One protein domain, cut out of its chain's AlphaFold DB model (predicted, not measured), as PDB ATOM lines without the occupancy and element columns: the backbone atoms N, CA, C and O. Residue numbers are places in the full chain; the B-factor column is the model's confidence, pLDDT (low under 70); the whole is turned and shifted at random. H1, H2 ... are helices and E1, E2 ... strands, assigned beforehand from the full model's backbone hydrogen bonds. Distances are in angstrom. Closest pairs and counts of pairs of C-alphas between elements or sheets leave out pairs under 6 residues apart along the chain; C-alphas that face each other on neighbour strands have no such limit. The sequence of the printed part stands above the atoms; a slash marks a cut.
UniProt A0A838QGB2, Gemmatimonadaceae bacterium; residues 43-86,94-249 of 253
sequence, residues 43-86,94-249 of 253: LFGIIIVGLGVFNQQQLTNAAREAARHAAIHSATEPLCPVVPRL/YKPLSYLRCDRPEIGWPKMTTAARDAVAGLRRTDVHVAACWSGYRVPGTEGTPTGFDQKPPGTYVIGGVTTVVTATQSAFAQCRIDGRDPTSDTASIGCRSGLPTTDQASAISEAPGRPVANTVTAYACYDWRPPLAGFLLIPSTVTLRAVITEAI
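What this domain is: This is residues 43 to 86 and 94 to 249 of the 253 residues of a protein of Gemmatimonadaceae bacterium (UniProt A0A838QGB2). One long helix, H1, runs over a narrow sheet of four strands, curled like part of a barrel, and the short H2 packs on H1. The hairpin E2 and E3 makes one end of this rod; the loop of residues 226 to 238 makes the other. The 200 printed residues, under half of them in named elements, run H1 H2 E1 E2 E3 E4 E5 E6, mixed helices and strands; the antiparallel sheet's order is E4 - E1 - E5 - E6. It is only just compact, close to loose, with a radius of gyration of the C-alphas of 19.4 A and spans of 70 by 34 by 27 A.

How they stand to each other: Start at H1, residues 43 to 73; with the sheet of E4, residues 172 to 174, E1, 129 to 138, E5, 216 to 225, and E6, 239 to 248, it makes two layers, a helix on one face of a sheet, at a height of 6.6 A. Its closest C-alphas to E6 are Thr 60 and Ala 243, 5.1 A. H2, residues 110 to 118, touches H1's residues 61 to 70 alone, closest at the C-alphas of Ala 62 and Ala 116, 4.2 A. In both helices every O i to N i+4 pair is within hydrogen-bond range. E1 is staggered: find N 131 and O 220 of E5 at 2.8 A, then N 138 and O 172 of E4 at 2.9 A. In the hairpin E5 and E6, N 221 and O 243 are 2.9 A apart. The hairpin E2, residues 155 to 159, and E3, 162 to 166, is apart from H1; its N 157 and O 164 are 2.9 A apart.

Where its parts are: Find C-alpha 43 at (146.739, 216.315, 177.366); H1 runs 45.2 A from there. E1 spans 29.2 A, E5 29.0 A and E6 30.1 A, ending at C-alpha 248, (145.289, 181.091, 154.121).

The domain as a whole: The farthest C-alphas, Gly 161 and Phe 232, are 71.9 A apart. Residues 87 to 93 are not printed; C-alphas 86 and 94 are 12.7 A apart. The links E1 to E2, E4 to E5 and E5 to E6 are long. The model's pLDDT is under 70 at 41 residues, among them 74 to 86 and 94 to 110.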
ATOM      1  N   LEU A  43     148.108 216.808 177.511       94.94
ATOM      2  CA  LEU A  43     146.739 216.315 177.366       94.94
ATOM      3  C   LEU A  43     146.359 216.112 175.892       94.94
ATOM      4  O   LEU A  43     145.902 215.031 175.519       94.94
ATOM      5  N   PHE A  44     146.585 217.116 175.040       94.31
ATOM      6  CA  PHE A  44     146.327 216.995 173.605       94.31
ATOM      7  C   PHE A  44     147.251 215.975 172.942       94.31
ATOM      8  O   PHE A  44     146.789 215.230 172.080       94.31
ATOM      9  N   GLY A  45     148.510 215.878 173.376       92.38
ATOM     10  CA  GLY A  45     149.430 214.836 172.925       92.38
ATOM     11  C   GLY A  45     148.868 213.432 173.157       92.38
ATOM     12  O   GLY A  45     148.800 212.638 172.220       92.38
ATOM     13  N   ILE A  46     148.377 213.147 174.367       95.25
ATOM     14  CA  ILE A  46     147.756 211.856 174.704       95.25
ATOM     15  C   ILE A  46     146.513 211.601 173.842       95.25
ATOM     16  O   ILE A  46     146.363 210.509 173.293       95.25
ATOM     17  N   ILE A  47     145.638 212.599 173.682       95.50
ATOM     18  CA  ILE A  47     144.415 212.474 172.871       95.50
ATOM     19  C   ILE A  47     144.754 212.152 171.408       95.50
ATOM     20  O   ILE A  47     144.141 211.268 170.810       95.50
ATOM     21  N   ILE A  48     145.741 212.839 170.830       94.38
ATOM     22  CA  ILE A  48     146.149 212.653 169.433       94.38
ATOM     23  C   ILE A  48     146.777 211.277 169.231       94.38
ATOM     24  O   ILE A  48     146.425 210.591 168.273       94.38
ATOM     25  N   VAL A  49     147.644 210.833 170.144       93.69
ATOM     26  CA  VAL A  49     148.197 209.471 170.099       93.69
ATOM     27  C   VAL A  49     147.075 208.434 170.196       93.69
ATOM     28  O   VAL A  49     147.047 207.498 169.399       93.69
ATOM     29  N   GLY A  50     146.107 208.631 171.096       95.12
ATOM     30  CA  GLY A  50     144.930 207.768 171.210       95.12
ATOM     31  C   GLY A  50     144.123 207.686 169.911       95.12
ATOM     32  O   GLY A  50     143.751 206.593 169.486       95.12
ATOM     33  N   LEU A  51     143.917 208.818 169.231       94.31
ATOM     34  CA  LEU A  51     143.244 208.861 167.930       94.31
ATOM     35  C   LEU A  51     144.052 208.148 166.834       94.31
ATOM     36  O   LEU A  51     143.479 207.431 166.016       94.31
ATOM     37  N   GLY A  52     145.377 208.303 166.832       94.50
ATOM     38  CA  GLY A  52     146.267 207.596 165.910       94.50
ATOM     39  C   GLY A  52     146.190 206.077 166.082       94.50
ATOM     40  O   GLY A  52     146.003 205.355 165.102       94.50
ATOM     41  N   VAL A  53     146.247 205.591 167.327       96.31
ATOM     42  CA  VAL A  53     146.096 204.162 167.652       96.31
ATOM     43  C   VAL A  53     144.706 203.653 167.270       96.31
ATOM     44  O   VAL A  53     144.589 202.580 166.678       96.31
ATOM     45  N   PHE A  54     143.652 204.428 167.543       96.38
ATOM     46  CA  PHE A  54     142.295 204.087 167.120       96.38
ATOM     47  C   PHE A  54     142.209 203.924 165.596       96.38
ATOM     48  O   PHE A  54     141.750 202.888 165.117       96.38
ATOM     49  N   ASN A  55     142.719 204.890 164.827       96.38
ATOM     50  CA  ASN A  55     142.730 204.824 163.364       96.38
ATOM     51  C   ASN A  55     143.534 203.622 162.846       96.38
ATOM     52  O   ASN A  55     143.090 202.937 161.925       96.38
ATOM     53  N   GLN A  56     144.678 203.321 163.467       97.00
ATOM     54  CA  GLN A  56     145.487 202.147 163.137       97.00
ATOM     55  C   GLN A  56     144.721 200.836 163.389       97.00
ATOM     56  O   GLN A  56     144.787 199.910 162.575       97.00
ATOM     57  N   GLN A  57     143.953 200.755 164.480       97.12
ATOM     58  CA  GLN A  57     143.127 199.587 164.790       97.12
ATOM     59  C   GLN A  57     141.991 199.408 163.773       97.12
ATOM     60  O   GLN A  57     141.749 198.289 163.317       97.12
ATOM     61  N   GLN A  58     141.323 200.497 163.380       97.00
ATOM     62  CA  GLN A  58     140.284 200.467 162.343       97.00
ATOM     63  C   GLN A  58     140.860 200.014 160.998       97.00
ATOM     64  O   GLN A  58     140.297 199.140 160.342       97.00
ATOM     65  N   LEU A  59     142.029 200.533 160.618       97.00
ATOM     66  CA  LEU A  59     142.714 200.134 159.389       97.00
ATOM     67  C   LEU A  59     143.128 198.655 159.404       97.00
ATOM     68  O   LEU A  59     142.991 197.953 158.404       97.00
ATOM     69  N   THR A  60     143.584 198.159 160.554       97.31
ATOM     70  CA  THR A  60     143.898 196.734 160.745       97.31
ATOM     71  C   THR A  60     142.648 195.866 160.608       97.31
ATOM     72  O   THR A  60     142.707 194.793 160.009       97.31
ATOM     73  N   ASN A  61     141.501 196.335 161.108       96.69
ATOM     74  CA  ASN A  61     140.228 195.643 160.927       96.69
ATOM     75  C   ASN A  61     139.801 195.595 159.450       96.69
ATOM     76  O   ASN A  61     139.412 194.534 158.971       96.69
ATOM     77  N   ALA A  62     139.954 196.700 158.710       95.94
ATOM     78  CA  ALA A  62     139.718 196.733 157.264       95.94
ATOM     79  C   ALA A  62     140.592 195.732 156.503       95.94
ATOM     80  O   ALA A  62     140.081 194.983 155.674       95.94
ATOM     81  N   ALA A  63     141.899 195.698 156.791       96.00
ATOM     82  CA  ALA A  63     142.815 194.748 156.165       96.00
ATOM     83  C   ALA A  63     142.417 193.295 156.467       96.00
ATOM     84  O   ALA A  63     142.461 192.448 155.577       96.00
ATOM     85  N   ARG A  64     141.975 193.011 157.699       96.44
ATOM     86  CA  ARG A  64     141.504 191.679 158.093       96.44
ATOM     87  C   ARG A  64     140.246 191.277 157.337       96.44
ATOM     88  O   ARG A  64     140.187 190.169 156.815       96.44
ATOM     89  N   GLU A  65     139.265 192.168 157.243       94.75
ATOM     90  CA  GLU A  65     138.028 191.877 156.519       94.75
ATOM     91  C   GLU A  65     138.276 191.719 155.015       94.75
ATOM     92  O   GLU A  65     137.725 190.813 154.393       94.75
ATOM     93  N   ALA A  66     139.178 192.521 154.441       90.75
ATOM     94  CA  ALA A  66     139.636 192.349 153.067       90.75
ATOM     95  C   ALA A  66     140.263 190.962 152.846       90.75
ATOM     96  O   ALA A  66     139.869 190.249 151.924       90.75
ATOM     97  N   ALA A  67     141.208 190.566 153.707       91.19
ATOM     98  CA  ALA A  67     141.892 189.279 153.614       91.19
ATOM     99  C   ALA A  67     140.914 188.108 153.771       91.19
ATOM    100  O   ALA A  67     140.929 187.189 152.959       91.19
ATOM    101  N   ARG A  68     140.004 188.177 154.750       90.44
ATOM    102  CA  ARG A  68     138.962 187.167 154.978       90.44
ATOM    103  C   ARG A  68     138.027 187.043 153.779       90.44
ATOM    104  O   ARG A  68     137.764 185.937 153.309       90.44
ATOM    105  N   HIS A  69     137.535 188.172 153.263       86.56
ATOM    106  CA  HIS A  69     136.667 188.183 152.089       86.56
ATOM    107  C   HIS A  69     137.380 187.553 150.888       86.56
ATOM    108  O   HIS A  69     136.800 186.713 150.200       86.56
ATOM    109  N   ALA A  70     138.642 187.914 150.658       81.62
ATOM    110  CA  ALA A  70     139.443 187.367 149.573       81.62
ATOM    111  C   ALA A  70     139.745 185.866 149.750       81.62
ATOM    112  O   ALA A  70     139.642 185.107 148.788       81.62
ATOM    113  N   ALA A  71     140.055 185.413 150.966       81.50
ATOM    114  CA  ALA A  71     140.370 184.017 151.270       81.50
ATOM    115  C   ALA A  71     139.185 183.066 151.042       81.50
ATOM    116  O   ALA A  71     139.393 181.925 150.637       81.50
ATOM    117  N   ILE A  72     137.955 183.534 151.283       78.94
ATOM    118  CA  ILE A  72     136.731 182.730 151.142       78.94
ATOM    119  C   ILE A  72     136.211 182.733 149.699       78.94
ATOM    120  O   ILE A  72     135.845 181.687 149.169       78.94
ATOM    121  N   HIS A  73     136.158 183.903 149.057       73.06
ATOM    122  CA  HIS A  73     135.484 184.051 147.761       73.06
ATOM    123  C   HIS A  73     136.385 183.729 146.564       73.06
ATOM    124  O   HIS A  73     135.880 183.494 145.469       73.06
ATOM    125  N   SER A  74     137.705 183.650 146.768       63.22
ATOM    126  CA  SER A  74     138.663 183.278 145.714       63.22
ATOM    127  C   SER A  74     138.466 181.865 145.155       63.22
ATOM    128  O   SER A  74     138.909 181.602 144.040       63.22
ATOM    129  N   ALA A  75     137.791 180.973 145.889       51.53
ATOM    130  CA  ALA A  75     137.576 179.580 145.493       51.53
ATOM    131  C   ALA A  75     136.146 179.256 145.005       51.53
ATOM    132  O   ALA A  75     135.948 178.187 144.427       51.53
ATOM    133  N   THR A  76     135.151 180.121 145.245       44.69
ATOM    134  CA  THR A  76     133.717 179.761 145.159       44.69
ATOM    135  C   THR A  76     132.882 180.547 144.146       44.69
ATOM    136  O   THR A  76     131.760 180.130 143.862       44.69
ATOM    137  N   GLU A  77     133.372 181.646 143.558       44.09
ATOM    138  CA  GLU A  77     132.586 182.386 142.559       44.09
ATOM    139  C   GLU A  77     132.594 181.689 141.171       44.09
ATOM    140  O   GLU A  77     133.644 181.582 140.537       44.09
ATOM    141  N   PRO A  78     131.430 181.262 140.623       38.69
ATOM    142  CA  PRO A  78     131.346 180.512 139.359       38.69
ATOM    143  C   PRO A  78     131.665 181.342 138.102       38.69
ATOM    144  O   PRO A  78     131.922 180.774 137.041       38.69
ATOM    145  N   LEU A  79     131.688 182.678 138.209       42.56
ATOM    146  CA  LEU A  79     132.208 183.589 137.175       42.56
ATOM    147  C   LEU A  79     133.746 183.564 137.074       42.56
ATOM    148  O   LEU A  79     134.308 184.131 136.135       42.56
ATOM    149  N   CYS A  80     134.415 182.886 138.007       43.00
ATOM    150  CA  CYS A  80     135.859 182.734 138.091       43.00
ATOM    151  C   CYS A  80     136.203 181.241 138.240       43.00
ATOM    152  O   CYS A  80     136.538 180.786 139.333       43.00
ATOM    153  N   PRO A  81     136.101 180.436 137.166       35.47
ATOM    154  CA  PRO A  81     136.507 179.042 137.232       35.47
ATOM    155  C   PRO A  81     137.996 178.951 137.585       35.47
ATOM    156  O   PRO A  81     138.825 179.669 137.027       35.47
ATOM    157  N   VAL A  82     138.343 178.005 138.458       38.66
ATOM    158  CA  VAL A  82     139.723 177.655 138.858       38.66
ATOM    159  C   VAL A  82     140.595 177.110 137.708       38.66
ATOM    160  O   VAL A  82     141.686 176.602 137.944       38.66
ATOM    161  N   VAL A  83     140.120 177.203 136.460       34.62
ATOM    162  CA  VAL A  83     140.798 176.821 135.215       34.62
ATOM    163  C   VAL A  83     140.251 177.646 134.033       34.62
ATOM    164  O   VAL A  83     139.036 177.853 133.950       34.62
ATOM    165  N   PRO A  84     141.073 178.071 133.055       34.78
ATOM    166  CA  PRO A  84     140.560 178.578 131.788       34.78
ATOM    167  C   PRO A  84     140.022 177.428 130.923       34.78
ATOM    168  O   PRO A  84     140.694 176.421 130.720       34.78
ATOM    169  N   ARG A  85     138.850 177.622 130.309       35.50
ATOM    170  CA  ARG A  85     138.455 176.947 129.055       35.50
ATOM    171  C   ARG A  85     138.895 177.769 127.826       35.50
ATOM    172  O   ARG A  85     138.154 177.846 126.852       35.50
ATOM    173  N   LEU A  86     140.047 178.446 127.870       41.47
ATOM    174  CA  LEU A  86     140.500 179.295 126.760       41.47
ATOM    175  C   LEU A  86     141.702 178.689 126.018       41.47
ATOM    176  O   LEU A  86     142.620 178.195 126.676       41.47
ATOM    177  N   TYR A  94     151.574 186.052 128.698       43.31
ATOM    178  CA  TYR A  94     151.371 185.104 129.785       43.31
ATOM    179  C   TYR A  94     150.957 185.891 131.028       43.31
ATOM    180  O   TYR A  94     151.798 186.380 131.782       43.31
ATOM    181  N   LYS A  95     149.649 186.053 131.238       42.41
ATOM    182  CA  LYS A  95     149.146 186.448 132.548       42.41
ATOM    183  C   LYS A  95     149.360 185.222 133.436       42.41
ATOM    184  O   LYS A  95     148.747 184.193 133.146       42.41
ATOM    185  N   PRO A  96     150.271 185.273 134.431       38.69
ATOM    186  CA  PRO A  96     150.444 184.166 135.361       38.69
ATOM    187  C   PRO A  96     149.073 183.827 135.932       38.69
ATOM    188  O   PRO A  96     148.197 184.696 135.958       38.69
ATOM    189  N   LEU A  97     148.886 182.580 136.348       44.88
ATOM    190  CA  LEU A  97     147.656 182.069 136.940       44.88
ATOM    191  C   LEU A  97     147.366 182.743 138.290       44.88
ATOM    192  O   LEU A  97     147.305 182.116 139.342       44.88
ATOM    193  N   SER A  98     147.160 184.058 138.267       42.66
ATOM    194  CA  SER A  98     146.345 184.753 139.228       42.66
ATOM    195  C   SER A  98     145.032 183.997 139.220       42.66
ATOM    196  O   SER A  98     144.423 183.860 138.153       42.66
ATOM    197  N   TYR A  99     144.564 183.559 140.385       43.72
ATOM    198  CA  TYR A  99     143.136 183.632 140.657       43.72
ATOM    199  C   TYR A  99     142.632 184.871 139.933       43.72
ATOM    200  O   TYR A  99     143.100 185.974 140.239       43.72
ATOM    201  N   LEU A 100     141.836 184.701 138.871       43.97
ATOM    202  CA  LEU A 100     141.240 185.859 138.241       43.97
ATOM    203  C   LEU A 100     140.503 186.531 139.375       43.97
ATOM    204  O   LEU A 100     139.625 185.938 140.000       43.97
ATOM    205  N   ARG A 101     141.023 187.708 139.704       49.81
ATOM    206  CA  ARG A 101     140.563 188.564 140.767       49.81
ATOM    207  C   ARG A 101     139.042 188.516 140.708       49.81
ATOM    208  O   ARG A 101     138.501 188.818 139.647       49.81
ATOM    209  N   CYS A 102     138.367 188.062 141.769       47.91
ATOM    210  CA  CYS A 102     136.900 187.900 141.768       47.91
ATOM    211  C   CYS A 102     136.168 189.215 141.436       47.91
ATOM    212  O   CYS A 102     134.972 189.231 141.178       47.91
ATOM    213  N   ASP A 103     136.921 190.314 141.371       40.44
ATOM    214  CA  ASP A 103     136.570 191.545 140.702       40.44
ATOM    215  C   ASP A 103     137.557 191.892 139.564       40.44
ATOM    216  O   ASP A 103     138.773 191.743 139.710       40.44
ATOM    217  N   ARG A 104     137.061 192.460 138.450       34.69
ATOM    218  CA  ARG A 104     137.898 192.909 137.316       34.69
ATOM    219  C   ARG A 104     139.114 193.737 137.801       34.69
ATOM    220  O   ARG A 104     138.909 194.742 138.487       34.69
ATOM    221  N   PRO A 105     140.360 193.404 137.392       37.28
ATOM    222  CA  PRO A 105     141.567 194.169 137.744       37.28
ATOM    223  C   PRO A 105     141.496 195.640 137.315       37.28
ATOM    224  O   PRO A 105     142.104 196.502 137.936       37.28
ATOM    225  N   GLU A 106     140.711 195.912 136.275       40.50
ATOM    226  CA  GLU A 106     140.450 197.237 135.714       40.50
ATOM    227  C   GLU A 106     139.600 198.120 136.650       40.50
ATOM    228  O   GLU A 106     139.606 199.338 136.509       40.50
ATOM    229  N   ILE A 107     138.877 197.514 137.612       44.09
ATOM    230  CA  ILE A 107     137.914 198.179 138.514       44.09
ATOM    231  C   ILE A 107     138.389 198.166 139.987       44.09
ATOM    232  O   ILE A 107     137.816 198.851 140.827       44.09
ATOM    233  N   GLY A 108     139.474 197.451 140.319       52.22
ATOM    234  CA  GLY A 108     140.137 197.568 141.627       52.22
ATOM    235  C   GLY A 108     139.352 196.995 142.814       52.22
ATOM    236  O   GLY A 108     139.079 197.718 143.767       52.22
ATOM    237  N   TRP A 109     139.024 195.699 142.773       64.19
ATOM    238  CA  TRP A 109     138.436 194.942 143.894       64.19
ATOM    239  C   TRP A 109     137.245 195.590 144.636       64.19
ATOM    240  O   TRP A 109     137.228 195.588 145.869       64.19
ATOM    241  N   PRO A 110     136.224 196.138 143.947       68.81
ATOM    242  CA  PRO A 110     135.112 196.849 144.564       68.81
ATOM    243  C   PRO A 110     134.421 196.099 145.700       68.81
ATOM    244  O   PRO A 110     134.106 196.748 146.693       68.81
ATOM    245  N   LYS A 111     134.189 194.779 145.625       78.81
ATOM    246  CA  LYS A 111     133.470 194.064 146.698       78.81
ATOM    247  C   LYS A 111     134.334 193.903 147.943       78.81
ATOM    248  O   LYS A 111     133.894 194.238 149.038       78.81
ATOM    249  N   MET A 112     135.583 193.468 147.773       83.38
ATOM    250  CA  MET A 112     136.544 193.356 148.876       83.38
ATOM    251  C   MET A 112     136.842 194.730 149.487       83.38
ATOM    252  O   MET A 112     136.849 194.885 150.704       83.38
ATOM    253  N   THR A 113     137.057 195.747 148.649       84.94
ATOM    254  CA  THR A 113     137.251 197.130 149.090       84.94
ATOM    255  C   THR A 113     136.010 197.658 149.806       84.94
ATOM    256  O   THR A 113     136.158 198.363 150.797       84.94
ATOM    257  N   THR A 114     134.803 197.298 149.364       87.25
ATOM    258  CA  THR A 114     133.558 197.646 150.065       87.25
ATOM    259  C   THR A 114     133.492 196.959 151.424       87.25
ATOM    260  O   THR A 114     133.344 197.653 152.420       87.25
ATOM    261  N   ALA A 115     133.727 195.646 151.504       89.19
ATOM    262  CA  ALA A 115     133.752 194.909 152.771       89.19
ATOM    263  C   ALA A 115     134.771 195.503 153.763       89.19
ATOM    264  O   ALA A 115     134.450 195.768 154.920       89.19
ATOM    265  N   ALA A 116     135.979 195.813 153.288       91.88
ATOM    266  CA  ALA A 116     137.019 196.456 154.085       91.88
ATOM    267  C   ALA A 116     136.602 197.848 154.589       91.88
ATOM    268  O   ALA A 116     136.835 198.194 155.744       91.88
ATOM    269  N   ARG A 117     135.977 198.655 153.725       92.19
ATOM    270  CA  ARG A 117     135.502 200.008 154.048       92.19
ATOM    271  C   ARG A 117     134.272 200.009 154.948       92.19
ATOM    272  O   ARG A 117     134.095 200.936 155.732       92.19
ATOM    273  N   ASP A 118     133.431 198.997 154.860       94.00
ATOM    274  CA  ASP A 118     132.267 198.858 155.729       94.00
ATOM    275  C   ASP A 118     132.667 198.398 157.136       94.00
ATOM    276  O   ASP A 118     131.975 198.712 158.103       94.00
ATOM    277  N   ALA A 119     133.831 197.752 157.265       91.94
ATOM    278  CA  ALA A 119     134.406 197.326 158.537       91.94
ATOM    279  C   ALA A 119     135.103 198.444 159.339       91.94
ATOM    280  O   ALA A 119     135.525 198.188 160.471       91.94
ATOM    281  N   VAL A 120     135.247 199.664 158.795       92.81
ATOM    282  CA  VAL A 120     135.843 200.799 159.526       92.81
ATOM    283  C   VAL A 120     134.790 201.715 160.140       92.81
ATOM    284  O   VAL A 120     133.808 202.097 159.500       92.81
ATOM    285  N   ALA A 121     135.044 202.140 161.375       90.88
ATOM    286  CA  ALA A 121     134.278 203.160 162.078       90.88
ATOM    287  C   ALA A 121     135.124 204.424 162.299       90.88
ATOM    288  O   ALA A 121     136.301 204.346 162.638       90.88
ATOM    289  N   GLY A 122     134.533 205.607 162.111       86.50
ATOM    290  CA  GLY A 122     135.192 206.901 162.349       86.50
ATOM    291  C   GLY A 122     136.176 207.361 161.261       86.50
ATOM    292  O   GLY A 122     136.467 208.551 161.181       86.50
ATOM    293  N   LEU A 123     136.634 206.463 160.384       89.81
ATOM    294  CA  LEU A 123     137.394 206.806 159.182       89.81
ATOM    295  C   LEU A 123     136.461 207.126 158.012       89.81
ATOM    296  O   LEU A 123     135.403 206.512 157.844       89.81
ATOM    297  N   ARG A 124     136.876 208.050 157.143       91.25
ATOM    298  CA  ARG A 124     136.167 208.287 155.887       91.25
ATOM    299  C   ARG A 124     136.450 207.125 154.937       91.25
ATOM    300  O   ARG A 124     137.574 206.946 154.482       91.25
ATOM    301  N   ARG A 125     135.417 206.342 154.618       89.75
ATOM    302  CA  ARG A 125     135.529 205.109 153.816       89.75
ATOM    303  C   ARG A 125     136.285 205.297 152.497       89.75
ATOM    304  O   ARG A 125     137.072 204.439 152.122       89.75
ATOM    305  N   THR A 126     136.076 206.413 151.801       88.56
ATOM    306  CA  THR A 126     136.724 206.712 150.510       88.56
ATOM    307  C   THR A 126     138.239 206.839 150.594       88.56
ATOM    308  O   THR A 126     138.920 206.548 149.612       88.56
ATOM    309  N   ASP A 127     138.745 207.233 151.759       91.19
ATOM    310  CA  ASP A 127     140.150 207.565 151.989       91.19
ATOM    311  C   ASP A 127     140.934 206.331 152.475       91.19
ATOM    312  O   ASP A 127     142.159 206.348 152.549       91.19
ATOM    313  N   VAL A 128     140.229 205.234 152.777       94.06
ATOM    314  CA  VAL A 128     140.829 203.921 153.016       94.06
ATOM    315  C   VAL A 128     141.059 203.250 151.665       94.06
ATOM    316  O   VAL A 128     140.111 202.922 150.934       94.06
ATOM    317  N   HIS A 129     142.329 203.048 151.332       92.25
ATOM    318  CA  HIS A 129     142.750 202.331 150.134       92.25
ATOM    319  C   HIS A 129     143.149 200.910 150.498       92.25
ATOM    320  O   HIS A 129     143.778 200.677 151.528       92.25
ATOM    321  N   VAL A 130     142.775 199.961 149.644       90.62
ATOM    322  CA  VAL A 130     143.012 198.537 149.873       90.62
ATOM    323  C   VAL A 130     143.563 197.914 148.598       90.62
ATOM    324  O   VAL A 130     143.078 198.195 147.504       90.62
ATOM    325  N   ALA A 131     144.571 197.066 148.750       87.94
ATOM    326  CA  ALA A 131     145.128 196.215 147.713       87.94
ATOM    327  C   ALA A 131     145.282 194.794 148.265       87.94
ATOM    328  O   ALA A 131     145.357 194.596 149.475       87.94
ATOM    329  N   ALA A 132     145.334 193.804 147.385       86.81
ATOM    330  CA  ALA A 132     145.600 192.426 147.769       86.81
ATOM    331  C   ALA A 132     146.468 191.738 146.716       86.81
ATOM    332  O   ALA A 132     146.410 192.087 145.530       86.81
ATOM    333  N   CYS A 133     147.264 190.771 147.160       85.12
ATOM    334  CA  CYS A 133     148.030 189.893 146.290       85.12
ATOM    335  C   CYS A 133     148.039 188.452 146.816       85.12
ATOM    336  O   CYS A 133     147.774 188.218 147.997       85.12
ATOM    337  N   TRP A 134     148.330 187.495 145.936       84.94
ATOM    338  CA  TRP A 134     148.270 186.062 146.240       84.94
ATOM    339  C   TRP A 134     149.636 185.408 146.179       84.94
ATOM    340  O   TRP A 134     150.276 185.430 145.129       84.94
ATOM    341  N   SER A 135     150.055 184.785 147.273       87.00
ATOM    342  CA  SER A 135     151.282 183.996 147.352       87.00
ATOM    343  C   SER A 135     150.980 182.512 147.142       87.00
ATOM    344  O   SER A 135     149.872 182.034 147.404       87.00
ATOM    345  N   GLY A 136     151.970 181.768 146.668       86.50
ATOM    346  CA  GLY A 136     151.810 180.355 146.343       86.50
ATOM    347  C   GLY A 136     153.144 179.689 146.062       86.50
ATOM    348  O   GLY A 136     154.170 180.112 146.586       86.50
ATOM    349  N   TYR A 137     153.139 178.627 145.260       85.81
ATOM    350  CA  TYR A 137     154.314 177.785 145.042       85.81
ATOM    351  C   TYR A 137     154.765 177.790 143.587       85.81
ATOM    352  O   TYR A 137     153.962 177.648 142.663       85.81
ATOM    353  N   ARG A 138     156.080 177.899 143.405       86.25
ATOM    354  CA  ARG A 138     156.742 177.973 142.103       86.25
ATOM    355  C   ARG A 138     158.089 177.255 142.112       86.25
ATOM    356  O   ARG A 138     158.648 176.979 143.169       86.25
ATOM    357  N   VAL A 139     158.636 176.978 140.937       89.06
ATOM    358  CA  VAL A 139     159.977 176.419 140.769       89.06
ATOM    359  C   VAL A 139     161.006 177.494 141.147       89.06
ATOM    360  O   VAL A 139     160.983 178.575 140.548       89.06
ATOM    361  N   PRO A 140     161.913 177.231 142.102       90.00
ATOM    362  CA  PRO A 140     162.951 178.189 142.486       90.00
ATOM    363  C   PRO A 140     163.775 178.683 141.287       90.00
ATOM    364  O   PRO A 140     164.124 177.896 140.409       90.00
ATOM    365  N   GLY A 141     164.104 179.978 141.245       84.69
ATOM    366  CA  GLY A 141     164.975 180.566 140.216       84.69
ATOM    367  C   GLY A 141     164.264 180.995 138.932       84.69
ATOM    368  O   GLY A 141     164.897 181.512 138.016       84.69
ATOM    369  N   THR A 142     162.948 180.793 138.844       80.69
ATOM    370  CA  THR A 142     162.155 181.226 137.682       80.69
ATOM    371  C   THR A 142     161.482 182.596 137.890       80.69
ATOM    372  O   THR A 142     160.582 182.954 137.134       80.69
ATOM    373  N   GLU A 143     161.825 183.348 138.945       74.81
ATOM    374  CA  GLU A 143     161.101 184.558 139.373       74.81
ATOM    375  C   GLU A 143     161.036 185.599 138.249       74.81
ATOM    376  O   GLU A 143     162.041 185.932 137.629       74.81
ATOM    377  N   GLY A 144     159.841 186.129 137.973       64.31
ATOM    378  CA  GLY A 144     159.645 187.116 136.903       64.31
ATOM    379  C   GLY A 144     159.639 186.537 135.483       64.31
ATOM    380  O   GLY A 144     159.372 187.276 134.539       64.31
ATOM    381  N   THR A 145     159.864 185.231 135.317       66.81
ATOM    382  CA  THR A 145     159.641 184.522 134.048       66.81
ATOM    383  C   THR A 145     158.276 183.833 134.066       66.81
ATOM    384  O   THR A 145     157.836 183.448 135.145       66.81
ATOM    385  N   PRO A 146     157.601 183.642 132.913       61.09
ATOM    386  CA  PRO A 146     156.305 182.956 132.821       61.09
ATOM    387  C   PRO A 146     156.376 181.444 133.107       61.09
ATOM    388  O   PRO A 146     155.350 180.765 133.081       61.09
ATOM    389  N   THR A 147     157.566 180.891 133.353       65.88
ATOM    390  CA  THR A 147     157.777 179.464 133.605       65.88
ATOM    391  C   THR A 147     157.858 179.175 135.105       65.88
ATOM    392  O   THR A 147     158.133 180.051 135.922       65.88
ATOM    393  N   GLY A 148     157.572 177.929 135.489       73.00
ATOM    394  CA  GLY A 148     157.744 177.469 136.867       73.00
ATOM    395  C   GLY A 148     156.631 177.843 137.850       73.00
ATOM    396  O   GLY A 148     156.772 177.548 139.027       73.00
ATOM    397  N   PHE A 149     155.521 178.441 137.421       71.31
ATOM    398  CA  PHE A 149     154.341 178.629 138.279       71.31
ATOM    399  C   PHE A 149     153.607 177.310 138.571       71.31
ATOM    400  O   PHE A 149     154.018 176.244 138.102       71.31
ATOM    401  N   ASP A 150     152.522 177.393 139.349       73.75
ATOM    402  CA  ASP A 150     151.603 176.284 139.615       73.75
ATOM    403  C   ASP A 150     152.275 175.040 140.207       73.75
ATOM    404  O   ASP A 150     152.043 173.915 139.774       73.75
ATOM    405  N   GLN A 151     153.132 175.202 141.212       82.38
ATOM    406  CA  GLN A 151     153.743 174.050 141.875       82.38
ATOM    407  C   GLN A 151     152.942 173.602 143.094       82.38
ATOM    408  O   GLN A 151     152.224 174.382 143.705       82.38
ATOM    409  N   LYS A 152     153.055 172.328 143.471       83.06
ATOM    410  CA  LYS A 152     152.511 171.846 144.751       83.06
ATOM    411  C   LYS A 152     153.486 172.171 145.887       83.06
ATOM    412  O   LYS A 152     154.686 172.252 145.617       83.06
ATOM    413  N   PRO A 153     153.034 172.278 147.142       88.31
ATOM    414  CA  PRO A 153     153.946 172.401 148.274       88.31
ATOM    415  C   PRO A 153     154.951 171.239 148.325       88.31
ATOM    416  O   PRO A 153     154.627 170.131 147.884       88.31
ATOM    417  N   PRO A 154     156.155 171.421 148.880       90.69
ATOM    418  CA  PRO A 154     157.014 170.297 149.218       90.69
ATOM    419  C   PRO A 154     156.279 169.292 150.107       90.69
ATOM    420  O   PRO A 154     155.588 169.671 151.052       90.69
ATOM    421  N   GLY A 155     156.403 168.011 149.785       89.19
ATOM    422  CA  GLY A 155     155.675 166.953 150.473       89.19
ATOM    423  C   GLY A 155     155.551 165.679 149.652       89.19
ATOM    424  O   GLY A 155     155.992 165.599 148.502       89.19
ATOM    425  N   THR A 156     154.926 164.678 150.259       88.75
ATOM    426  CA  THR A 156     154.682 163.371 149.649       88.75
ATOM    427  C   THR A 156     153.215 163.257 149.261       88.75
ATOM    428  O   THR A 156     152.330 163.453 150.091       88.75
ATOM    429  N   TYR A 157     152.957 162.922 148.001       83.38
ATOM    430  CA  TYR A 157     151.621 162.861 147.415       83.38
ATOM    431  C   TYR A 157     151.393 161.504 146.764       83.38
ATOM    432  O   TYR A 157     152.292 160.984 146.111       83.38
ATOM    433  N   VAL A 158     150.178 160.967 146.855       82.62
ATOM    434  CA  VAL A 158     149.768 159.799 146.065       82.62
ATOM    435  C   VAL A 158     148.938 160.298 144.890       82.62
ATOM    436  O   VAL A 158     147.848 160.836 145.074       82.62
ATOM    437  N   ILE A 159     149.468 160.168 143.675       76.25
ATOM    438  CA  ILE A 159     148.824 160.650 142.448       76.25
ATOM    439  C   ILE A 159     148.635 159.453 141.528       76.25
ATOM    440  O   ILE A 159     149.610 158.825 141.129       76.25
ATOM    441  N   GLY A 160     147.381 159.103 141.232       78.62
ATOM    442  CA  GLY A 160     147.079 157.922 140.414       78.62
ATOM    443  C   GLY A 160     147.651 156.619 140.992       78.62
ATOM    444  O   GLY A 160     148.064 155.751 140.235       78.62
ATOM    445  N   GLY A 161     147.745 156.508 142.322       83.94
ATOM    446  CA  GLY A 161     148.333 155.350 143.009       83.94
ATOM    447  C   GLY A 161     149.863 155.357 143.117       83.94
ATOM    448  O   GLY A 161     150.416 154.469 143.759       83.94
ATOM    449  N   VAL A 162     150.555 156.354 142.554       86.62
ATOM    450  CA  VAL A 162     152.020 156.476 142.622       86.62
ATOM    451  C   VAL A 162     152.428 157.515 143.665       86.62
ATOM    452  O   VAL A 162     151.994 158.670 143.618       86.62
ATOM    453  N   THR A 163     153.304 157.120 144.590       89.38
ATOM    454  CA  THR A 163     153.906 158.026 145.576       89.38
ATOM    455  C   THR A 163     154.933 158.934 144.901       89.38
ATOM    456  O   THR A 163     155.964 158.479 144.417       89.38
ATOM    457  N   THR A 164     154.657 160.234 144.882       86.75
ATOM    458  CA  THR A 164     155.527 161.289 144.351       86.75
ATOM    459  C   THR A 164     156.016 162.167 145.499       86.75
ATOM    460  O   THR A 164     155.198 162.703 146.246       86.75
ATOM    461  N   VAL A 165     157.328 162.368 145.611       90.56
ATOM    462  CA  VAL A 165     157.931 163.297 146.579       90.56
ATOM    463  C   VAL A 165     158.321 164.580 145.854       90.56
ATOM    464  O   VAL A 165     158.991 164.524 144.828       90.56
ATOM    465  N   VAL A 166     157.891 165.725 146.384       89.38
ATOM    466  CA  VAL A 166     158.299 167.055 145.916       89.38
ATOM    467  C   VAL A 166     159.173 167.711 146.971       89.38
ATOM    468  O   VAL A 166     158.783 167.806 148.135       89.38
ATOM    469  N   THR A 167     160.353 168.164 146.563       92.00
ATOM    470  CA  THR A 167     161.328 168.822 147.439       92.00
ATOM    471  C   THR A 167     161.278 170.344 147.305       92.00
ATOM    472  O   THR A 167     160.771 170.886 146.322       92.00
ATOM    473  N   ALA A 168     161.880 171.050 148.267       87.69
ATOM    474  CA  ALA A 168     162.003 172.512 148.236       87.69
ATOM    475  C   ALA A 168     162.798 173.044 147.025       87.69
ATOM    476  O   ALA A 168     162.614 174.181 146.606       87.69
ATOM    477  N   THR A 169     163.672 172.218 146.440       89.00
ATOM    478  CA  THR A 169     164.422 172.555 145.219       89.00
ATOM    479  C   THR A 169     163.572 172.465 143.953       89.00
ATOM    480  O   THR A 169     163.907 173.086 142.951       89.00
ATOM    481  N   GLN A 170     162.477 171.704 143.992       89.00
ATOM    482  CA  GLN A 170     161.524 171.574 142.888       89.00
ATOM    483  C   GLN A 170     160.369 172.570 143.019       89.00
ATOM    484  O   GLN A 170     159.797 172.983 142.015       89.00
ATOM    485  N   SER A 171     160.024 172.953 144.249       90.75
ATOM    486  CA  SER A 171     158.927 173.864 144.545       90.75
ATOM    487  C   SER A 171     159.207 174.649 145.820       90.75
ATOM    488  O   SER A 171     159.397 174.061 146.882       90.75
ATOM    489  N   ALA A 172     159.188 175.972 145.738       90.56
ATOM    490  CA  ALA A 172     159.310 176.860 146.882       90.56
ATOM    491  C   ALA A 172     158.132 177.827 146.944       90.56
ATOM    492  O   ALA A 172     157.545 178.199 145.924       90.56
ATOM    493  N   PHE A 173     157.802 178.231 148.167       90.38
ATOM    494  CA  PHE A 173     156.823 179.277 148.399       90.38
ATOM    495  C   PHE A 173     157.377 180.615 147.912       90.38
ATOM    496  O   PHE A 173     158.521 180.967 148.201       90.38
ATOM    497  N   ALA A 174     156.555 181.364 147.197       87.94
ATOM    498  CA  ALA A 174     156.902 182.655 146.654       87.94
ATOM    499  C   ALA A 174     155.887 183.700 147.066       87.94
ATOM    500  O   ALA A 174     154.682 183.583 146.823       87.94
ATOM    501  N   GLN A 175     156.431 184.744 147.673       90.75
ATOM    502  CA  GLN A 175     155.661 185.851 148.181       90.75
ATOM    503  C   GLN A 175     155.216 186.763 147.038       90.75
ATOM    504  O   GLN A 175     155.991 187.106 146.138       90.75
ATOM    505  N   CYS A 176     153.950 187.154 147.080       86.38
ATOM    506  CA  CYS A 176     153.389 188.115 146.153       86.38
ATOM    507  C   CYS A 176     153.928 189.524 146.391       86.38
ATOM    508  O   CYS A 176     154.540 189.818 147.420       86.38
ATOM    509  N   ARG A 177     153.712 190.410 145.415       87.12
ATOM    510  CA  ARG A 177     154.186 191.794 145.487       87.12
ATOM    511  C   ARG A 177     153.052 192.789 145.315       87.12
ATOM    512  O   ARG A 177     152.171 192.587 144.483       87.12
ATOM    513  N   ILE A 178     153.125 193.892 146.050       86.69
ATOM    514  CA  ILE A 178     152.286 195.085 145.902       86.69
ATOM    515  C   ILE A 178     153.230 196.258 145.660       86.69
ATOM    516  O   ILE A 178     154.174 196.466 146.416       86.69
ATOM    517  N   ASP A 179     153.020 196.984 144.567       86.44
ATOM    518  CA  ASP A 179     153.913 198.050 144.102       86.44
ATOM    519  C   ASP A 179     155.369 197.570 143.920       86.44
ATOM    520  O   ASP A 179     156.337 198.267 144.209       86.44
ATOM    521  N   GLY A 180     155.531 196.307 143.497       85.25
ATOM    522  CA  GLY A 180     156.833 195.646 143.348       85.25
ATOM    523  C   GLY A 180     157.508 195.233 144.665       85.25
ATOM    524  O   GLY A 180     158.568 194.599 144.633       85.25
ATOM    525  N   ARG A 181     156.905 195.523 145.822       93.94
ATOM    526  CA  ARG A 181     157.442 195.205 147.153       93.94
ATOM    527  C   ARG A 181     156.726 194.021 147.778       93.94
ATOM    528  O   ARG A 181     155.550 193.794 147.511       93.94
ATOM    529  N   ASP A 182     157.435 193.272 148.613       94.25
ATOM    530  CA  ASP A 182     156.809 192.254 149.453       94.25
ATOM    531  C   ASP A 182     156.017 192.957 150.572       94.25
ATOM    532  O   ASP A 182     156.614 193.656 151.398       94.25
ATOM    533  N   PRO A 183     154.684 192.795 150.626       94.50
ATOM    534  CA  PRO A 183     153.858 193.470 151.617       94.50
ATOM    535  C   PRO A 183     154.130 193.027 153.054       94.50
ATOM    536  O   PRO A 183     153.786 193.773 153.963       94.50
ATOM    537  N   THR A 184     154.737 191.863 153.284       94.50
ATOM    538  CA  THR A 184     154.987 191.324 154.632       94.50
ATOM    539  C   THR A 184     156.310 191.789 155.237       94.50
ATOM    540  O   THR A 184     156.427 191.853 156.458       94.50
ATOM    541  N   SER A 185     157.290 192.141 154.400       95.50
ATOM    542  CA  SER A 185     158.640 192.522 154.834       95.50
ATOM    543  C   SER A 185     159.024 193.966 154.488       95.50
ATOM    544  O   SER A 185     159.837 194.559 155.193       95.50
ATOM    545  N   ASP A 186     158.413 194.568 153.464       94.62
ATOM    546  CA  ASP A 186     158.727 195.918 152.977       94.62
ATOM    547  C   ASP A 186     157.470 196.803 152.869       94.62
ATOM    548  O   ASP A 186     157.297 197.619 151.960       94.62
ATOM    549  N   THR A 187     156.555 196.657 153.836       94.19
ATOM    550  CA  THR A 187     155.291 197.408 153.892       94.19
ATOM    551  C   THR A 187     155.499 198.926 153.863       94.19
ATOM    552  O   THR A 187     154.683 199.664 153.310       94.19
ATOM    553  N   ALA A 188     156.587 199.411 154.470       93.81
ATOM    554  CA  ALA A 188     156.867 200.837 154.603       93.81
ATOM    555  C   ALA A 188     157.192 201.528 153.265       93.81
ATOM    556  O   ALA A 188     156.996 202.740 153.141       93.81
ATOM    557  N   SER A 189     157.639 200.763 152.268       94.50
ATOM    558  CA  SER A 189     157.948 201.259 150.925       94.50
ATOM    559  C   SER A 189     156.737 201.251 149.987       94.50
ATOM    560  O   SER A 189     156.815 201.804 148.893       94.50
ATOM    561  N   ILE A 190     155.612 200.657 150.399       94.44
ATOM    562  CA  ILE A 190     154.381 200.615 149.599       94.44
ATOM    563  C   ILE A 190     153.640 201.948 149.745       94.44
ATOM    564  O   ILE A 190     153.316 202.375 150.860       94.44
ATOM    565  N   GLY A 191     153.375 202.622 148.624       93.25
ATOM    566  CA  GLY A 191     152.648 203.895 148.605       93.25
ATOM    567  C   GLY A 191     151.185 203.761 149.039       93.25
ATOM    568  O   GLY A 191     150.607 202.680 148.952       93.25
ATOM    569  N   CYS A 192     150.563 204.866 149.468       94.62
ATOM    570  CA  CYS A 192     149.142 204.879 149.807       94.62
ATOM    571  C   CYS A 192     148.293 205.529 148.713       94.62
ATOM    572  O   CYS A 192     148.209 206.747 148.611       94.62
ATOM    573  N   ARG A 193     147.702 204.703 147.845       90.25
ATOM    574  CA  ARG A 193     146.820 205.147 146.757       90.25
ATOM    575  C   ARG A 193     145.943 204.005 146.265       90.25
ATOM    576  O   ARG A 193     146.241 202.832 146.483       90.25
ATOM    577  N   SER A 194     144.882 204.340 145.543       84.75
ATOM    578  CA  SER A 194     144.100 203.356 144.794       84.75
ATOM    579  C   SER A 194     144.896 202.778 143.620       84.75
ATOM    580  O   SER A 194     145.679 203.487 142.990       84.75
ATOM    581  N   GLY A 195     144.631 201.516 143.276       77.56
ATOM    582  CA  GLY A 195     145.150 200.907 142.048       77.56
ATOM    583  C   GLY A 195     146.643 200.576 142.080       77.56
ATOM    584  O   GLY A 195     147.292 200.614 141.036       77.56
ATOM    585  N   LEU A 196     147.203 200.269 143.257       82.38
ATOM    586  CA  LEU A 196     148.576 199.766 143.356       82.38
ATOM    587  C   LEU A 196     148.738 198.510 142.478       82.38
ATOM    588  O   LEU A 196     147.903 197.602 142.567       82.38
ATOM    589  N   PRO A 197     149.785 198.432 141.636       79.38
ATOM    590  CA  PRO A 197     150.021 197.250 140.821       79.38
ATOM    591  C   PRO A 197     150.400 196.084 141.732       79.38
ATOM    592  O   PRO A 197     151.096 196.270 142.727       79.38
ATOM    593  N   THR A 198     149.963 194.874 141.403       78.50
ATOM    594  CA  THR A 198     150.302 193.689 142.199       78.50
ATOM    595  C   THR A 198     150.756 192.542 141.310       78.50
ATOM    596  O   THR A 198     150.279 192.394 140.182       78.50
ATOM    597  N   THR A 199     151.698 191.751 141.814       79.12
ATOM    598  CA  THR A 199     152.246 190.566 141.150       79.12
ATOM    599  C   THR A 199     151.903 189.342 141.983       79.12
ATOM    600  O   THR A 199     152.403 189.186 143.099       79.12
ATOM    601  N   ASP A 200     151.070 188.475 141.422       78.69
ATOM    602  CA  ASP A 200     150.576 187.269 142.077       78.69
ATOM    603  C   ASP A 200     151.495 186.063 141.783       78.69
ATOM    604  O   ASP A 200     152.141 185.998 140.737       78.69
ATOM    605  N   GLN A 201     151.581 185.133 142.732       79.06
ATOM    606  CA  GLN A 201     152.406 183.911 142.729       79.06
ATOM    607  C   GLN A 201     151.585 182.660 143.097       79.06
ATOM    608  O   GLN A 201     152.136 181.641 143.510       79.06
ATOM    609  N   ALA A 202     150.260 182.754 142.994       75.62
ATOM    610  CA  ALA A 202     149.329 181.671 143.272       75.62
ATOM    611  C   ALA A 202     149.641 180.386 142.487       75.62
ATOM    612  O   ALA A 202     150.191 180.431 141.389       75.62
ATOM    613  N   SER A 203     149.235 179.244 143.052       74.81
ATOM    614  CA  SER A 203     149.339 177.934 142.404       74.81
ATOM    615  C   SER A 203     148.009 177.186 142.404       74.81
ATOM    616  O   SER A 203     147.536 176.743 143.453       74.81
ATOM    617  N   ALA A 204     147.430 176.952 141.228       69.12
ATOM    618  CA  ALA A 204     146.208 176.152 141.115       69.12
ATOM    619  C   ALA A 204     146.431 174.689 141.550       69.12
ATOM    620  O   ALA A 204     145.549 174.040 142.113       69.12
ATOM    621  N   ILE A 205     147.643 174.167 141.339       71.56
ATOM    622  CA  ILE A 205     148.029 172.802 141.713       71.56
ATOM    623  C   ILE A 205     148.051 172.623 143.237       71.56
ATOM    624  O   ILE A 205     147.692 171.538 143.711       71.56
ATOM    625  N   SER A 206     148.408 173.650 144.012       70.44
ATOM    626  CA  SER A 206     148.276 173.625 145.479       70.44
ATOM    627  C   SER A 206     146.816 173.479 145.924       70.44
ATOM    628  O   SER A 206     146.535 172.845 146.936       70.44
ATOM    629  N   GLU A 207     145.873 173.961 145.111       70.12
ATOM    630  CA  GLU A 207     144.437 173.940 145.401       70.12
ATOM    631  C   GLU A 207     143.665 172.781 144.745       70.12
ATOM    632  O   GLU A 207     142.434 172.765 144.739       70.12
ATOM    633  N   ALA A 208     144.328 171.734 144.247       66.69
ATOM    634  CA  ALA A 208     143.620 170.562 143.711       66.69
ATOM    635  C   ALA A 208     143.046 169.659 144.832       66.69
ATOM    636  O   ALA A 208     143.675 169.555 145.889       66.69
ATOM    637  N   PRO A 209     141.882 169.002 144.649       64.19
ATOM    638  CA  PRO A 209     141.272 168.135 145.665       64.19
ATOM    639  C   PRO A 209     142.240 167.090 146.242       64.19
ATOM    640  O   PRO A 209     143.069 166.536 145.518       64.19
ATOM    641  N   GLY A 210     142.133 166.818 147.547       63.09
ATOM    642  CA  GLY A 210     143.000 165.856 148.243       63.09
ATOM    643  C   GLY A 210     144.414 166.368 148.552       63.09
ATOM    644  O   GLY A 210     145.301 165.566 148.833       63.09
ATOM    645  N   ARG A 211     144.644 167.688 148.490       66.81
ATOM    646  CA  ARG A 211     145.925 168.336 148.818       66.81
ATOM    647  C   ARG A 211     145.746 169.379 149.925       66.81
ATOM    648  O   ARG A 211     144.670 169.979 150.001       66.81
ATOM    649  N   PRO A 212     146.773 169.615 150.764       67.25
ATOM    650  CA  PRO A 212     146.752 170.718 151.714       67.25
ATOM    651  C   PRO A 212     146.666 172.047 150.956       67.25
ATOM    652  O   PRO A 212     147.467 172.301 150.057       67.25
ATOM    653  N   VAL A 213     145.681 172.869 151.321       69.38
ATOM    654  CA  VAL A 213     145.576 174.260 150.864       69.38
ATOM    655  C   VAL A 213     146.798 175.008 151.366       69.38
ATOM    656  O   VAL A 213     147.120 174.929 152.552       69.38
ATOM    657  N   ALA A 214     147.495 175.688 150.466       79.56
ATOM    658  CA  ALA A 214     148.793 176.264 150.796       79.56
ATOM    659  C   ALA A 214     149.027 177.640 150.175       79.56
ATOM    660  O   ALA A 214     150.024 178.291 150.490       79.56
ATOM    661  N   ASN A 215     148.120 178.101 149.315       81.88
ATOM    662  CA  ASN A 215     148.162 179.477 148.861       81.88
ATOM    663  C   ASN A 215     147.637 180.408 149.954       81.88
ATOM    664  O   ASN A 215     146.734 180.071 150.728       81.88
ATOM    665  N   THR A 216     148.199 181.608 149.986       87.94
ATOM    666  CA  THR A 216     147.775 182.655 150.909       87.94
ATOM    667  C   THR A 216     147.420 183.915 150.145       87.94
ATOM    668  O   THR A 216     147.900 184.163 149.037       87.94
ATOM    669  N   VAL A 217     146.556 184.720 150.746       86.94
ATOM    670  CA  VAL A 217     146.248 186.067 150.285       86.94
ATOM    671  C   VAL A 217     146.776 187.062 151.302       86.94
ATOM    672  O   VAL A 217     146.531 186.925 152.498       86.94
ATOM    673  N   THR A 218     147.484 188.080 150.827       92.25
ATOM    674  CA  THR A 218     147.935 189.199 151.649       92.25
ATOM    675  C   THR A 218     147.165 190.451 151.252       92.25
ATOM    676  O   THR A 218     147.298 190.940 150.129       92.25
ATOM    677  N   ALA A 219     146.368 190.981 152.177       92.75
ATOM    678  CA  ALA A 219     145.690 192.260 152.037       92.75
ATOM    679  C   ALA A 219     146.528 193.379 152.664       92.75
ATOM    680  O   ALA A 219     147.003 193.267 153.794       92.75
ATOM    681  N   TYR A 220     146.661 194.476 151.932       95.06
ATOM    682  CA  TYR A 220     147.279 195.724 152.349       95.06
ATOM    683  C   TYR A 220     146.203 196.803 152.400       95.06
ATOM    684  O   TYR A 220     145.508 197.030 151.411       95.06
ATOM    685  N   ALA A 221     146.083 197.488 153.530       95.69
ATOM    686  CA  ALA A 221     145.257 198.676 153.661       95.69
ATOM    687  C   ALA A 221     146.122 199.861 154.085       95.69
ATOM    688  O   ALA A 221     147.050 199.713 154.883       95.69
ATOM    689  N   CYS A 222     145.802 201.044 153.579       96.00
ATOM    690  CA  CYS A 222     146.472 202.269 153.977       96.00
ATOM    691  C   CYS A 222     145.494 203.439 154.104       96.00
ATOM    692  O   CYS A 222     144.416 203.443 153.501       96.00
ATOM    693  N   TYR A 223     145.889 204.417 154.914       96.06
ATOM    694  CA  TYR A 223     145.129 205.634 155.159       96.06
ATOM    695  C   TYR A 223     146.072 206.782 155.527       96.06
ATOM    696  O   TYR A 223     146.863 206.662 156.465       96.06
ATOM    697  N   ASP A 224     145.963 207.905 154.822       95.25
ATOM    698  CA  ASP A 224     146.718 209.117 155.134       95.25
ATOM    699  C   ASP A 224     145.978 209.946 156.186       95.25
ATOM    700  O   ASP A 224     145.046 210.702 155.902       95.25
ATOM    701  N   TRP A 225     146.402 209.806 157.440       94.38
ATOM    702  CA  TRP A 225     145.816 210.526 158.557       94.38
ATOM    703  C   TRP A 225     146.435 211.917 158.697       94.38
ATOM    704  O   TRP A 225     147.653 212.077 158.668       94.38
ATOM    705  N   ARG A 226     145.597 212.936 158.901       93.25
ATOM    706  CA  ARG A 226     146.023 214.305 159.222       93.25
ATOM    707  C   ARG A 226     145.729 214.584 160.696       93.25
ATOM    708  O   ARG A 226     144.565 214.825 161.031       93.25
ATOM    709  N   PRO A 227     146.734 214.514 161.586       92.00
ATOM    710  CA  PRO A 227     146.521 214.745 163.007       92.00
ATOM    711  C   PRO A 227     146.031 216.178 163.248       92.00
ATOM    712  O   PRO A 227     146.570 217.118 162.649       92.00
ATOM    713  N   PRO A 228     145.043 216.390 164.132       89.25
ATOM    714  CA  PRO A 228     144.720 217.742 164.559       89.25
ATOM    715  C   PRO A 228     145.933 218.334 165.290       89.25
ATOM    716  O   PRO A 228     146.686 217.611 165.937       89.25
ATOM    717  N   LEU A 229     146.133 219.649 165.182       86.69
ATOM    718  CA  LEU A 229     147.230 220.369 165.853       86.69
ATOM    719  C   LEU A 229     148.653 219.920 165.455       86.69
ATOM    720  O   LEU A 229     149.597 220.209 166.188       86.69
ATOM    721  N   ALA A 230     148.835 219.278 164.293       83.81
ATOM    722  CA  ALA A 230     150.130 218.748 163.853       83.81
ATOM    723  C   ALA A 230     151.289 219.764 163.983       83.81
ATOM    724  O   ALA A 230     152.310 219.471 164.602       83.81
ATOM    725  N   GLY A 231     151.090 221.005 163.517       78.75
ATOM    726  CA  GLY A 231     152.104 222.066 163.605       78.75
ATOM    727  C   GLY A 231     152.403 222.572 165.025       78.75
ATOM    728  O   GLY A 231     153.513 223.023 165.278       78.75
ATOM    729  N   PHE A 232     151.451 222.474 165.959       81.62
ATOM    730  CA  PHE A 232     151.648 222.900 167.352       81.62
ATOM    731  C   PHE A 232     152.462 221.879 168.159       81.62
ATOM    732  O   PHE A 232     153.189 222.251 169.073       81.62
ATOM    733  N   LEU A 233     152.371 220.594 167.801       80.81
ATOM    734  CA  LEU A 233     153.046 219.494 168.498       80.81
ATOM    735  C   LEU A 233     154.279 218.954 167.759       80.81
ATOM    736  O   LEU A 233     154.777 217.892 168.121       80.81
ATOM    737  N   LEU A 234     154.774 219.663 166.735       82.69
ATOM    738  CA  LEU A 234     155.905 219.228 165.895       82.69
ATOM    739  C   LEU A 234     155.676 217.856 165.224       82.69
ATOM    740  O   LEU A 234     156.624 217.145 164.894       82.69
ATOM    741  N   ILE A 235     154.412 217.479 165.013       84.62
ATOM    742  CA  ILE A 235     154.011 216.253 164.319       84.62
ATOM    743  C   ILE A 235     153.912 216.582 162.820       84.62
ATOM    744  O   ILE A 235     153.453 217.673 162.463       84.62
ATOM    745  N   PRO A 236     154.309 215.676 161.909       89.06
ATOM    746  CA  PRO A 236     154.082 215.879 160.483       89.06
ATOM    747  C   PRO A 236     152.598 216.121 160.171       89.06
ATOM    748  O   PRO A 236     151.698 215.552 160.791       89.06
ATOM    749  N   SER A 237     152.337 216.956 159.163       90.50
ATOM    750  CA  SER A 237     150.981 217.319 158.726       90.50
ATOM    751  C   SER A 237     150.187 216.146 158.147       90.50
ATOM    752  O   SER A 237     148.972 216.239 157.969       90.50
ATOM    753  N   THR A 238     150.856 215.044 157.817       92.44
ATOM    754  CA  THR A 238     150.246 213.801 157.352       92.44
ATOM    755  C   THR A 238     151.076 212.619 157.844       92.44
ATOM    756  O   THR A 238     152.304 212.643 157.783       92.44
ATOM    757  N   VAL A 239     150.390 211.594 158.343       93.06
ATOM    758  CA  VAL A 239     150.949 210.328 158.814       93.06
ATOM    759  C   VAL A 239     150.258 209.207 158.049       93.06
ATOM    760  O   VAL A 239     149.060 208.983 158.221       93.06
ATOM    761  N   THR A 240     151.005 208.495 157.211       95.44
ATOM    762  CA  THR A 240     150.484 207.334 156.482       95.44
ATOM    763  C   THR A 240     150.415 206.129 157.411       95.44
ATOM    764  O   THR A 240     151.438 205.576 157.819       95.44
ATOM    765  N   LEU A 241     149.197 205.705 157.729       96.19
ATOM    766  CA  LEU A 241     148.920 204.468 158.444       96.19
ATOM    767  C   LEU A 241     148.842 203.314 157.445       96.19
ATOM    768  O   LEU A 241     148.334 203.473 156.332       96.19
ATOM    769  N   ARG A 242     149.353 202.148 157.841       96.81
ATOM    770  CA  ARG A 242     149.400 200.943 157.004       96.81
ATOM    771  C   ARG A 242     149.053 199.721 157.837       96.81
ATOM    772  O   ARG A 242     149.456 199.625 158.993       96.81
ATOM    773  N   ALA A 243     148.341 198.779 157.240       97.12
ATOM    774  CA  ALA A 243     148.049 197.488 157.836       97.12
ATOM    775  C   ALA A 243     148.187 196.390 156.787       97.12
ATOM    776  O   ALA A 243     147.768 196.562 155.641       97.12
ATOM    777  N   VAL A 244     148.767 195.264 157.193       97.19
ATOM    778  CA  VAL A 244     148.947 194.087 156.345       97.19
ATOM    779  C   VAL A 244     148.449 192.873 157.096       97.19
ATOM    780  O   VAL A 244     148.860 192.638 158.230       97.19
ATOM    781  N   ILE A 245     147.563 192.115 156.463       97.44
ATOM    782  CA  ILE A 245     147.030 190.865 156.997       97.44
ATOM    783  C   ILE A 245     147.185 189.795 155.929       97.44
ATOM    784  O   ILE A 245     146.865 190.026 154.765       97.44
ATOM    785  N   THR A 246     147.691 188.631 156.330       94.94
ATOM    786  CA  THR A 246     147.807 187.462 155.458       94.94
ATOM    787  C   THR A 246     146.910 186.359 155.987       94.94
ATOM    788  O   THR A 246     146.963 186.053 157.173       94.94
ATOM    789  N   GLU A 247     146.110 185.772 155.105       91.06
ATOM    790  CA  GLU A 247     145.195 184.674 155.410       91.06
ATOM    791  C   GLU A 247     145.458 183.501 154.465       91.06
ATOM    792  O   GLU A 247     145.799 183.690 153.293       91.06
ATOM    793  N   ALA A 248     145.296 182.279 154.969       86.19
ATOM    794  CA  ALA A 248     145.289 181.091 154.121       86.19
ATOM    795  C   ALA A 248     143.974 181.026 153.339       86.19
ATOM    796  O   ALA A 248     142.909 181.342 153.875       86.19
ATOM    797  N   ILE A 249     144.034 180.601 152.078       79.44
ATOM    798  CA  ILE A 249     142.818 180.390 151.287       79.44
ATOM    799  C   ILE A 249     141.988 179.274 151.921       79.44
ATOM    800  O   ILE A 249     142.523 178.309 152.463       79.44
TER     801      ILE A 249